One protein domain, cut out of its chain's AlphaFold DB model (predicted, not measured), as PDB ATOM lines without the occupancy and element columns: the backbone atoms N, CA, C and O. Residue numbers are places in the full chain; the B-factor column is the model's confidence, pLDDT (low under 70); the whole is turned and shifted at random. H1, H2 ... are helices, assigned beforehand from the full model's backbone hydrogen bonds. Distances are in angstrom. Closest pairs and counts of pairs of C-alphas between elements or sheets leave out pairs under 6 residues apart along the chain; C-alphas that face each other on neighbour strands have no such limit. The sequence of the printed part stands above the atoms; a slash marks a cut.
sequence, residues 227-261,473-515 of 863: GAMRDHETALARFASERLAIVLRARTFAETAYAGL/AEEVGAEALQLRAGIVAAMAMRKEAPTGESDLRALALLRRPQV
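Overview. This is residues 227 to 261 and 473 to 515 of the 863 residues of the protein "LAM_G_DOMAIN domain-containing protein" of Planctomycetes bacterium (UniProt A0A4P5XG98). One long helix, H1, makes the longest axis, and three short helices make a cluster on one side of it, from its middle to near its end. H4 and H3 pack on H1 one after the other, H2 lies behind them and packs on both, and residues 510 to 515 run back toward the beginning of H1. The printed part has 78 residues with four named helices, in the order H1, H2, H3, H4, and no named strand; its class is all helix. The helix packing is mostly crossed, with one of the four touching pairs at a shallow tilt. The whole is only just loose, close to compact, with a radius of gyration of the C-alphas of 14.3 A and spans of 51 by 22 by 16 A.

Arrangement. Begin with H1, residues 228 to 260, and look first at its residues 243 to 250, which alone touch H4, residues 503 to 509. Their closest C-alphas, those of Ala 250 and Asp 503, are 5.3 A apart; the two helices run opposite ways at a shallow tilt of 34.8 degrees, only just short of steep. Farther along, residues 253 to 258 of H1 alone touch H3, residues 487 to 496, about perpendicular at 77 degrees, the closest C-alphas being those of Ala 254 and Ala 489 at 5.4 A. H2, residues 473 to 480, and H1 are near each other, with 6 pairs of C-alphas within 10 A. H2 touches H4 about perpendicular at 76 degrees, with the C-alphas of Glu 474 and Leu 504 closest at 5.0 A. H2 also touches H3, opposite ways at a steep tilt of 46 degrees, with the C-alphas of Glu 475 and Ile 487 closest at 4.9 A. H3 and H4 are close but not clearly touching: their closest C-alphas, those of Ala 490 and Leu 504, are 7.7 A apart. In H1, H2, H3 and H4 every O i to N i+4 pair is within hydrogen-bond range.

Along the chain. Find C-alpha 228 at (122.949, 103.621, 127.112); from there H1 runs 46.6 A to C-alpha 260 at (133.173, 148.575, 134.057). H2 covers residues 473 to 480 in 10.3 A, and H3 covers residues 487 to 496 in 15.0 A. H4, residues 503 to 509, is 9.7 A long and ends at C-alpha 509, at (123.463, 123.680, 137.759).

Size, cuts and confidence. The two C-alphas farthest apart are those of Gly 227 and Leu 261, at 50.8 A, while those of Gly 227 and Val 515 are 9.7 A apart. Residues 262 to 472 are cut out, and C-alphas 261 and 473 are 22.0 A apart across the cut. The links from H2 to H3 and from H3 to H4 are short, with six residues each. The mean pLDDT of the printed part is 84.0, and the model's confidence is under 70 at residues 496 to 501.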
ATOM      1  N   GLY A 227     121.940 100.235 124.656       78.75
ATOM      2  CA  GLY A 227     121.912 101.555 124.008       78.75
ATOM      3  C   GLY A 227     122.417 102.724 124.868       78.75
ATOM      4  O   GLY A 227     122.784 103.757 124.306       78.75
ATOM      5  N   ALA A 228     122.564 102.550 126.188       83.12
ATOM      6  CA  ALA A 228     122.949 103.621 127.112       83.12
ATOM      7  C   ALA A 228     124.311 104.239 126.794       83.12
ATOM      8  O   ALA A 228     124.493 105.431 127.007       83.12
ATOM      9  N   MET A 229     125.263 103.466 126.263       81.38
ATOM     10  CA  MET A 229     126.569 104.002 125.860       81.38
ATOM     11  C   MET A 229     126.443 105.005 124.706       81.38
ATOM     12  O   MET A 229     126.976 106.108 124.792       81.38
ATOM     13  N   ARG A 230     125.672 104.671 123.664       83.19
ATOM     14  CA  ARG A 230     125.434 105.563 122.517       83.19
ATOM     15  C   ARG A 230     124.639 106.805 122.926       83.19
ATOM     16  O   ARG A 230     124.924 107.923 122.488       83.19
ATOM     17  N   ASP A 231     123.633 106.608 123.771       84.88
ATOM     18  CA  ASP A 231     122.805 107.700 124.273       84.88
ATOM     19  C   ASP A 231     123.625 108.615 125.198       84.88
ATOM     20  O   ASP A 231     123.509 109.841 125.124       84.88
ATOM     21  N   HIS A 232     124.536 108.039 125.988       85.31
ATOM     22  CA  HIS A 232     125.497 108.772 126.801       85.31
ATOM     23  C   HIS A 232     126.478 109.582 125.951       85.31
ATOM     24  O   HIS A 232     126.668 110.757 126.241       85.31
ATOM     25  N   GLU A 233     127.057 109.018 124.886       86.25
ATOM     26  CA  GLU A 233     127.924 109.760 123.956       86.25
ATOM     27  C   GLU A 233     127.199 110.971 123.353       86.25
ATOM     28  O   GLU A 233     127.726 112.088 123.341       86.25
ATOM     29  N   THR A 234     125.949 110.774 122.924       87.88
ATOM     30  CA  THR A 234     125.102 111.846 122.383       87.88
ATOM     31  C   THR A 234     124.825 112.922 123.437       87.88
ATOM     32  O   THR A 234     124.965 114.122 123.176       87.88
ATOM     33  N   ALA A 235     124.468 112.509 124.655       88.69
ATOM     34  CA  ALA A 235     124.237 113.418 125.769       88.69
ATOM     35  C   ALA A 235     125.519 114.163 126.176       88.69
ATOM     36  O   ALA A 235     125.458 115.350 126.497       88.69
ATOM     37  N   LEU A 236     126.678 113.503 126.128       88.25
ATOM     38  CA  LEU A 236     127.975 114.074 126.478       88.25
ATOM     39  C   LEU A 236     128.407 115.132 125.457       88.25
ATOM     40  O   LEU A 236     128.883 116.197 125.851       88.25
ATOM     41  N   ALA A 237     128.170 114.899 124.162       88.50
ATOM     42  CA  ALA A 237     128.407 115.892 123.114       88.50
ATOM     43  C   ALA A 237     127.514 117.137 123.282       88.50
ATOM     44  O   ALA A 237     127.985 118.275 123.151       88.50
ATOM     45  N   ARG A 238     126.234 116.939 123.634       92.06
ATOM     46  CA  ARG A 238     125.312 118.038 123.965       92.06
ATOM     47  C   ARG A 238     125.788 118.811 125.195       92.06
ATOM     48  O   ARG A 238     125.873 120.034 125.136       92.06
ATOM     49  N   PHE A 239     126.146 118.102 126.263       91.88
ATOM     50  CA  PHE A 239     126.696 118.682 127.488       91.88
ATOM     51  C   PHE A 239     127.951 119.516 127.207       91.88
ATOM     52  O   PHE A 239     128.045 120.651 127.665       91.88
ATOM     53  N   ALA A 240     128.894 118.997 126.414       90.06
ATOM     54  CA  ALA A 240     130.114 119.716 126.055       90.06
ATOM     55  C   ALA A 240     129.812 121.012 125.287       90.06
ATOM     56  O   ALA A 240     130.414 122.050 125.568       90.06
ATOM     57  N   SER A 241     128.847 120.969 124.362       92.88
ATOM     58  CA  SER A 241     128.418 122.135 123.576       92.88
ATOM     59  C   SER A 241     127.736 123.197 124.445       92.88
ATOM     60  O   SER A 241     128.053 124.382 124.346       92.88
ATOM     61  N   GLU A 242     126.829 122.777 125.329       94.19
ATOM     62  CA  GLU A 242     126.126 123.661 126.264       94.19
ATOM     63  C   GLU A 242     127.092 124.298 127.267       94.19
ATOM     64  O   GLU A 242     127.087 125.518 127.442       94.19
ATOM     65  N   ARG A 243     127.997 123.494 127.840       92.88
ATOM     66  CA  ARG A 243     129.065 123.980 128.717       92.88
ATOM     67  C   ARG A 243     129.928 125.012 128.005       92.88
ATOM     68  O   ARG A 243     130.160 126.078 128.562       92.88
ATOM     69  N   LEU A 244     130.390 124.732 126.784       92.88
ATOM     70  CA  LEU A 244     131.216 125.675 126.026       92.88
ATOM     71  C   LEU A 244     130.490 127.009 125.803       92.88
ATOM     72  O   LEU A 244     131.081 128.065 126.016       92.88
ATOM     73  N   ALA A 245     129.206 126.972 125.434       92.56
ATOM     74  CA  ALA A 245     128.407 128.180 125.245       92.56
ATOM     75  C   ALA A 245     128.276 128.998 126.542       92.56
ATOM     76  O   ALA A 245     128.459 130.215 126.513       92.56
ATOM     77  N   ILE A 246     128.007 128.338 127.675       91.19
ATOM     78  CA  ILE A 246     127.950 128.978 128.999       91.19
ATOM     79  C   ILE A 246     129.305 129.600 129.355       91.19
ATOM     80  O   ILE A 246     129.365 130.766 129.732       91.19
ATOM     81  N   VAL A 247     130.401 128.857 129.181       91.50
ATOM     82  CA  VAL A 247     131.760 129.318 129.503       91.50
ATOM     83  C   VAL A 247     132.149 130.549 128.687       91.50
ATOM     84  O   VAL A 247     132.699 131.500 129.243       91.50
ATOM     85  N   LEU A 248     131.853 130.564 127.384       91.00
ATOM     86  CA  LEU A 248     132.157 131.705 126.518       91.00
ATOM     87  C   LEU A 248     131.374 132.959 126.928       91.00
ATOM     88  O   LEU A 248     131.959 134.044 126.998       91.00
ATOM     89  N   ARG A 249     130.080 132.822 127.246       90.06
ATOM     90  CA  ARG A 249     129.272 133.949 127.735       90.06
ATOM     91  C   ARG A 249     129.745 134.434 129.104       90.06
ATOM     92  O   ARG A 249     129.958 135.634 129.264       90.06
ATOM     93  N   ALA A 250     130.021 133.516 130.034       88.31
ATOM     94  CA  ALA A 250     130.544 133.838 131.359       88.31
ATOM     95  C   ALA A 250     131.870 134.607 131.277       88.31
ATOM     96  O   ALA A 250     132.007 135.641 131.926       88.31
ATOM     97  N   ARG A 251     132.820 134.157 130.441       88.88
ATOM     98  CA  ARG A 251     134.099 134.853 130.214       88.88
ATOM     99  C   ARG A 251     133.901 136.255 129.640       88.88
ATOM    100  O   ARG A 251     134.455 137.210 130.171       88.88
ATOM    101  N   THR A 252     133.062 136.384 128.614       86.56
ATOM    102  CA  THR A 252     132.781 137.678 127.966       86.56
ATOM    103  C   THR A 252     132.129 138.670 128.936       86.56
ATOM    104  O   THR A 252     132.519 139.839 129.011       86.56
ATOM    105  N   PHE A 253     131.142 138.208 129.710       84.31
ATOM    106  CA  PHE A 253     130.458 139.040 130.697       84.31
ATOM    107  C   PHE A 253     131.393 139.427 131.845       84.31
ATOM    108  O   PHE A 253     131.432 140.592 132.227       84.31
ATOM    109  N   ALA A 254     132.212 138.492 132.333       83.38
ATOM    110  CA  ALA A 254     133.214 138.753 133.362       83.38
ATOM    111  C   ALA A 254     134.225 139.830 132.950       83.38
ATOM    112  O   ALA A 254     134.516 140.734 133.734       83.38
ATOM    113  N   GLU A 255     134.740 139.769 131.718       82.88
ATOM    114  CA  GLU A 255     135.649 140.791 131.189       82.88
ATOM    115  C   GLU A 255     134.978 142.166 131.106       82.88
ATOM    116  O   GLU A 255     135.580 143.167 131.503       82.88
ATOM    117  N   THR A 256     133.726 142.208 130.644       83.19
ATOM    118  CA  THR A 256     132.941 143.446 130.527       83.19
ATOM    119  C   THR A 256     132.656 144.055 131.900       83.19
ATOM    120  O   THR A 256     132.974 145.223 132.131       83.19
ATOM    121  N   ALA A 257     132.143 143.250 132.832       80.31
ATOM    122  CA  ALA A 257     131.820 143.675 134.189       80.31
ATOM    123  C   ALA A 257     133.074 144.168 134.926       80.31
ATOM    124  O   ALA A 257     133.060 145.226 135.554       80.31
ATOM    125  N   TYR A 258     134.202 143.459 134.796       77.25
ATOM    126  CA  TYR A 258     135.470 143.889 135.391       77.25
ATOM    127  C   TYR A 258     135.997 145.193 134.768       77.25
ATOM    128  O   TYR A 258     136.487 146.076 135.482       77.25
ATOM    129  N   ALA A 259     135.873 145.356 133.445       80.81
ATOM    130  CA  ALA A 259     136.237 146.592 132.759       80.81
ATOM    131  C   ALA A 259     135.376 147.788 133.213       80.81
ATOM    132  O   ALA A 259     135.908 148.895 133.327       80.81
ATOM    133  N   GLY A 260     134.101 147.563 133.541       79.44
ATOM    134  CA  GLY A 260     133.173 148.575 134.057       79.44
ATOM    135  C   GLY A 260     133.474 149.076 135.478       79.44
ATOM    136  O   GLY A 260     133.008 150.151 135.863       79.44
ATOM    137  N   LEU A 261     134.285 148.354 136.262       79.06
ATOM    138  CA  LEU A 261     134.657 148.762 137.622       79.06
ATOM    139  C   LEU A 261     135.618 149.960 137.628       79.06
ATOM    140  O   LEU A 261     136.605 149.985 136.887       79.06
ATOM    141  N   ALA A 473     128.509 129.047 144.517       92.19
ATOM    142  CA  ALA A 473     128.580 128.394 143.215       92.19
ATOM    143  C   ALA A 473     129.164 129.286 142.101       92.19
ATOM    144  O   ALA A 473     129.833 128.781 141.201       92.19
ATOM    145  N   GLU A 474     128.937 130.600 142.154       90.50
ATOM    146  CA  GLU A 474     129.447 131.518 141.137       90.50
ATOM    147  C   GLU A 474     130.927 131.826 141.367       90.50
ATOM    148  O   GLU A 474     131.705 131.854 140.418       90.50
ATOM    149  N   GLU A 475     131.339 131.992 142.624       91.31
ATOM    150  CA  GLU A 475     132.750 132.160 142.988       91.31
ATOM    151  C   GLU A 475     133.580 130.922 142.628       91.31
ATOM    152  O   GLU A 475     134.658 131.052 142.047       91.31
ATOM    153  N   VAL A 476     133.048 129.724 142.895       93.88
ATOM    154  CA  VAL A 476     133.662 128.454 142.476       93.88
ATOM    155  C   VAL A 476     133.746 128.368 140.952       93.88
ATOM    156  O   VAL A 476     134.789 127.994 140.417       93.88
ATOM    157  N   GLY A 477     132.682 128.750 140.237       92.88
ATOM    158  CA  GLY A 477     132.692 128.808 138.775       92.88
ATOM    159  C   GLY A 477     133.740 129.781 138.226       92.88
ATOM    160  O   GLY A 477     134.417 129.470 137.247       92.88
ATOM    161  N   ALA A 478     133.927 130.937 138.864       90.44
ATOM    162  CA  ALA A 478     134.929 131.914 138.449       90.44
ATOM    163  C   ALA A 478     136.371 131.407 138.618       90.44
ATOM    164  O   ALA A 478     137.189 131.616 137.717       90.44
ATOM    165  N   GLU A 479     136.667 130.708 139.721       89.69
ATOM    166  CA  GLU A 479     137.945 130.001 139.922       89.69
ATOM    167  C   GLU A 479     138.134 128.899 138.868       89.69
ATOM    168  O   GLU A 479     139.170 128.842 138.203       89.69
ATOM    169  N   ALA A 480     137.107 128.076 138.634       92.38
ATOM    170  CA  ALA A 480     137.170 126.970 137.681       92.38
ATOM    171  C   ALA A 480     137.528 127.427 136.262       92.38
ATOM    172  O   ALA A 480     138.382 126.829 135.597       92.38
ATOM    173  N   LEU A 481     136.887 128.509 135.810       91.00
ATOM    174  CA  LEU A 481     137.080 129.080 134.477       91.00
ATOM    175  C   LEU A 481     138.316 129.977 134.355       91.00
ATOM    176  O   LEU A 481     138.587 130.433 133.236       91.00
ATOM    177  N   GLN A 482     139.028 130.214 135.467       85.81
ATOM    178  CA  GLN A 482     140.146 131.153 135.588       85.81
ATOM    179  C   GLN A 482     139.783 132.537 135.036       85.81
ATOM    180  O   GLN A 482     140.476 133.105 134.191       85.81
ATOM    181  N   LEU A 483     138.636 133.069 135.468       85.31
ATOM    182  CA  LEU A 483     138.206 134.398 135.039       85.31
ATOM    183  C   LEU A 483     139.224 135.456 135.476       85.31
ATOM    184  O   LEU A 483     139.847 135.353 136.533       85.31
ATOM    185  N   ARG A 484     139.380 136.513 134.676       72.06
ATOM    186  CA  ARG A 484     140.257 137.635 135.026       72.06
ATOM    187  C   ARG A 484     139.785 138.268 136.340       72.06
ATOM    188  O   ARG A 484     138.617 138.616 136.462       72.06
ATOM    189  N   ALA A 485     140.705 138.429 137.293       70.88
ATOM    190  CA  ALA A 485     140.435 138.810 138.688       70.88
ATOM    191  C   ALA A 485     139.706 137.746 139.548       70.88
ATOM    192  O   ALA A 485     139.307 138.034 140.675       70.88
ATOM    193  N   GLY A 486     139.585 136.508 139.061       77.00
ATOM    194  CA  GLY A 486     139.117 135.347 139.823       77.00
ATOM    195  C   GLY A 486     137.728 135.549 140.427       77.00
ATOM    196  O   GLY A 486     136.808 136.020 139.761       77.00
ATOM    197  N   ILE A 487     137.592 135.244 141.717       78.12
ATOM    198  CA  ILE A 487     136.361 135.399 142.514       78.12
ATOM    199  C   ILE A 487     135.752 136.815 142.417       78.12
ATOM    200  O   ILE A 487     134.530 136.972 142.478       78.12
ATOM    201  N   VAL A 488     136.574 137.853 142.202       75.62
ATOM    202  CA  VAL A 488     136.103 139.240 142.016       75.62
ATOM    203  C   VAL A 488     135.188 139.368 140.802       75.62
ATOM    204  O   VAL A 488     134.221 140.130 140.846       75.62
ATOM    205  N   ALA A 489     135.457 138.614 139.735       76.69
ATOM    206  CA  ALA A 489     134.613 138.610 138.549       76.69
ATOM    207  C   ALA A 489     133.188 138.155 138.890       76.69
ATOM    208  O   ALA A 489     132.237 138.830 138.511       76.69
ATOM    209  N   ALA A 490     133.027 137.097 139.693       81.81
ATOM    210  CA  ALA A 490     131.708 136.642 140.141       81.81
ATOM    211  C   ALA A 490     130.969 137.713 140.964       81.81
ATOM    212  O   ALA A 490     129.764 137.911 140.810       81.81
ATOM    213  N   MET A 491     131.675 138.447 141.830       77.31
ATOM    214  CA  MET A 491     131.083 139.556 142.592       77.31
ATOM    215  C   MET A 491     130.641 140.715 141.683       77.31
ATOM    216  O   MET A 491     129.563 141.280 141.883       77.31
ATOM    217  N   ALA A 492     131.445 141.055 140.670       74.94
ATOM    218  CA  ALA A 492     131.120 142.096 139.695       74.94
ATOM    219  C   ALA A 492     129.907 141.709 138.835       74.94
ATOM    220  O   ALA A 492     128.972 142.497 138.695       74.94
ATOM    221  N   MET A 493     129.883 140.467 138.344       78.19
ATOM    222  CA  MET A 493     128.788 139.912 137.544       78.19
ATOM    223  C   MET A 493     127.448 139.967 138.296       78.19
ATOM    224  O   MET A 493     126.436 140.367 137.721       78.19
ATOM    225  N   ARG A 494     127.435 139.661 139.602       78.06
ATOM    226  CA  ARG A 494     126.232 139.784 140.450       78.06
ATOM    227  C   ARG A 494     125.728 141.208 140.602       78.06
ATOM    228  O   ARG A 494     124.519 141.426 140.657       78.06
ATOM    229  N   LYS A 495     126.642 142.176 140.697       73.12
ATOM    230  CA  LYS A 495     126.278 143.587 140.843       73.12
ATOM    231  C   LYS A 495     125.565 144.114 139.594       73.12
ATOM    232  O   LYS A 495     124.642 144.912 139.729       73.12
ATOM    233  N   GLU A 496     125.979 143.673 138.407       69.94
ATOM    234  CA  GLU A 496     125.376 144.084 137.132       69.94
ATOM    235  C   GLU A 496     124.100 143.303 136.773       69.94
ATOM    236  O   GLU A 496     123.231 143.847 136.093       69.94
ATOM    237  N   ALA A 497     123.939 142.071 137.269       65.88
ATOM    238  CA  ALA A 497     122.764 141.228 137.021       65.88
ATOM    239  C   ALA A 497     122.118 140.686 138.322       65.88
ATOM    240  O   ALA A 497     122.095 139.476 138.544       65.88
ATOM    241  N   PRO A 498     121.541 141.547 139.187       60.84
ATOM    242  CA  PRO A 498     121.052 141.144 140.510       60.84
ATOM    243  C   PRO A 498     119.775 140.278 140.505       60.84
ATOM    244  O   PRO A 498     119.428 139.713 141.541       60.84
ATOM    245  N   THR A 499     119.054 140.178 139.380       55.03
ATOM    246  CA  THR A 499     117.744 139.496 139.282       55.03
ATOM    247  C   THR A 499     117.657 138.391 138.217       55.03
ATOM    248  O   THR A 499     116.589 137.802 138.061       55.03
ATOM    249  N   GLY A 500     118.743 138.084 137.493       56.47
ATOM    250  CA  GLY A 500     118.785 137.035 136.458       56.47
ATOM    251  C   GLY A 500     119.576 135.789 136.877       56.47
ATOM    252  O   GLY A 500     120.418 135.854 137.770       56.47
ATOM    253  N   GLU A 501     119.329 134.646 136.228       65.19
ATOM    254  CA  GLU A 501     120.244 133.496 136.300       65.19
ATOM    255  C   GLU A 501     121.565 133.868 135.609       65.19
ATOM    256  O   GLU A 501     121.595 134.096 134.401       65.19
ATOM    257  N   SER A 502     122.656 133.973 136.373       83.06
ATOM    258  CA  SER A 502     123.989 134.208 135.812       83.06
ATOM    259  C   SER A 502     124.495 132.962 135.071       83.06
ATOM    260  O   SER A 502     124.167 131.832 135.442       83.06
ATOM    261  N   ASP A 503     125.353 133.134 134.061       87.94
ATOM    262  CA  ASP A 503     125.972 131.995 133.364       87.94
ATOM    263  C   ASP A 503     126.815 131.117 134.310       87.94
ATOM    264  O   ASP A 503     126.897 129.908 134.119       87.94
ATOM    265  N   LEU A 504     127.401 131.686 135.371       89.00
ATOM    266  CA  LEU A 504     128.130 130.912 136.385       89.00
ATOM    267  C   LEU A 504     127.187 130.052 137.235       89.00
ATOM    268  O   LEU A 504     127.512 128.909 137.560       89.00
ATOM    269  N   ARG A 505     125.985 130.552 137.539       88.88
ATOM    270  CA  ARG A 505     124.943 129.758 138.192       88.88
ATOM    271  C   ARG A 505     124.394 128.678 137.260       88.88
ATOM    272  O   ARG A 505     124.182 127.554 137.712       88.88
ATOM    273  N   ALA A 506     124.223 128.984 135.974       90.31
ATOM    274  CA  ALA A 506     123.854 127.997 134.960       90.31
ATOM    275  C   ALA A 506     124.923 126.895 134.825       90.31
ATOM    276  O   ALA A 506     124.575 125.716 134.774       90.31
ATOM    277  N   LEU A 507     126.214 127.252 134.858       93.00
ATOM    278  CA  LEU A 507     127.323 126.292 134.887       93.00
ATOM    279  C   LEU A 507     127.226 125.374 136.110       93.00
ATOM    280  O   LEU A 507     127.269 124.156 135.963       93.00
ATOM    281  N   ALA A 508     127.033 125.940 137.302       92.75
ATOM    282  CA  ALA A 508     126.935 125.165 138.536       92.75
ATOM    283  C   ALA A 508     125.752 124.181 138.550       92.75
ATOM    284  O   ALA A 508     125.831 123.116 139.170       92.75
ATOM    285  N   LEU A 509     124.654 124.525 137.876       92.56
ATOM    286  CA  LEU A 509     123.463 123.680 137.759       92.56
ATOM    287  C   LEU A 509     123.541 122.666 136.616       92.56
ATOM    288  O   LEU A 509     122.704 121.762 136.563       92.56
ATOM    289  N   LEU A 510     124.541 122.772 135.738       92.69
ATOM    290  CA  LEU A 510     124.743 121.808 134.668       92.69
ATOM    291  C   LEU A 510     124.949 120.404 135.265       92.69
ATOM    292  O   LEU A 510     125.405 120.227 136.399       92.69
ATOM    293  N   ARG A 511     124.558 119.370 134.526       89.75
ATOM    294  CA  ARG A 511     124.714 117.981 134.963       89.75
ATOM    295  C   ARG A 511     125.443 117.212 133.887       89.75
ATOM    296  O   ARG A 511     124.957 117.098 132.764       89.75
ATOM    297  N   ARG A 512     126.620 116.690 134.238       86.12
ATOM    298  CA  ARG A 512     127.337 115.768 133.363       86.12
ATOM    299  C   ARG A 512     126.483 114.500 133.242       86.12
ATOM    300  O   ARG A 512     126.128 113.926 134.276       86.12
ATOM    301  N   PRO A 513     126.117 114.068 132.023       87.00
ATOM    302  CA  PRO A 513     125.311 112.867 131.849       87.00
ATOM    303  C   PRO A 513     126.030 111.669 132.471       87.00
ATOM    304  O   PRO A 513     127.258 111.639 132.533       87.00
ATOM    305  N   GLN A 514     125.271 110.697 132.962       81.88
ATOM    306  CA  GLN A 514     125.792 109.428 133.469       81.88
ATOM    307  C   GLN A 514     125.354 108.307 132.539       81.88
ATOM    308  O   GLN A 514     124.321 108.417 131.881       81.88
ATOM    309  N   VAL A 515     126.153 107.246 132.466       83.25
ATOM    310  CA  VAL A 515     125.725 106.024 131.788       83.25
ATOM    311  C   VAL A 515     124.661 105.372 132.665       83.25
ATOM    312  O   VAL A 515     124.925 105.062 133.827       83.25
TER     313      VAL A 515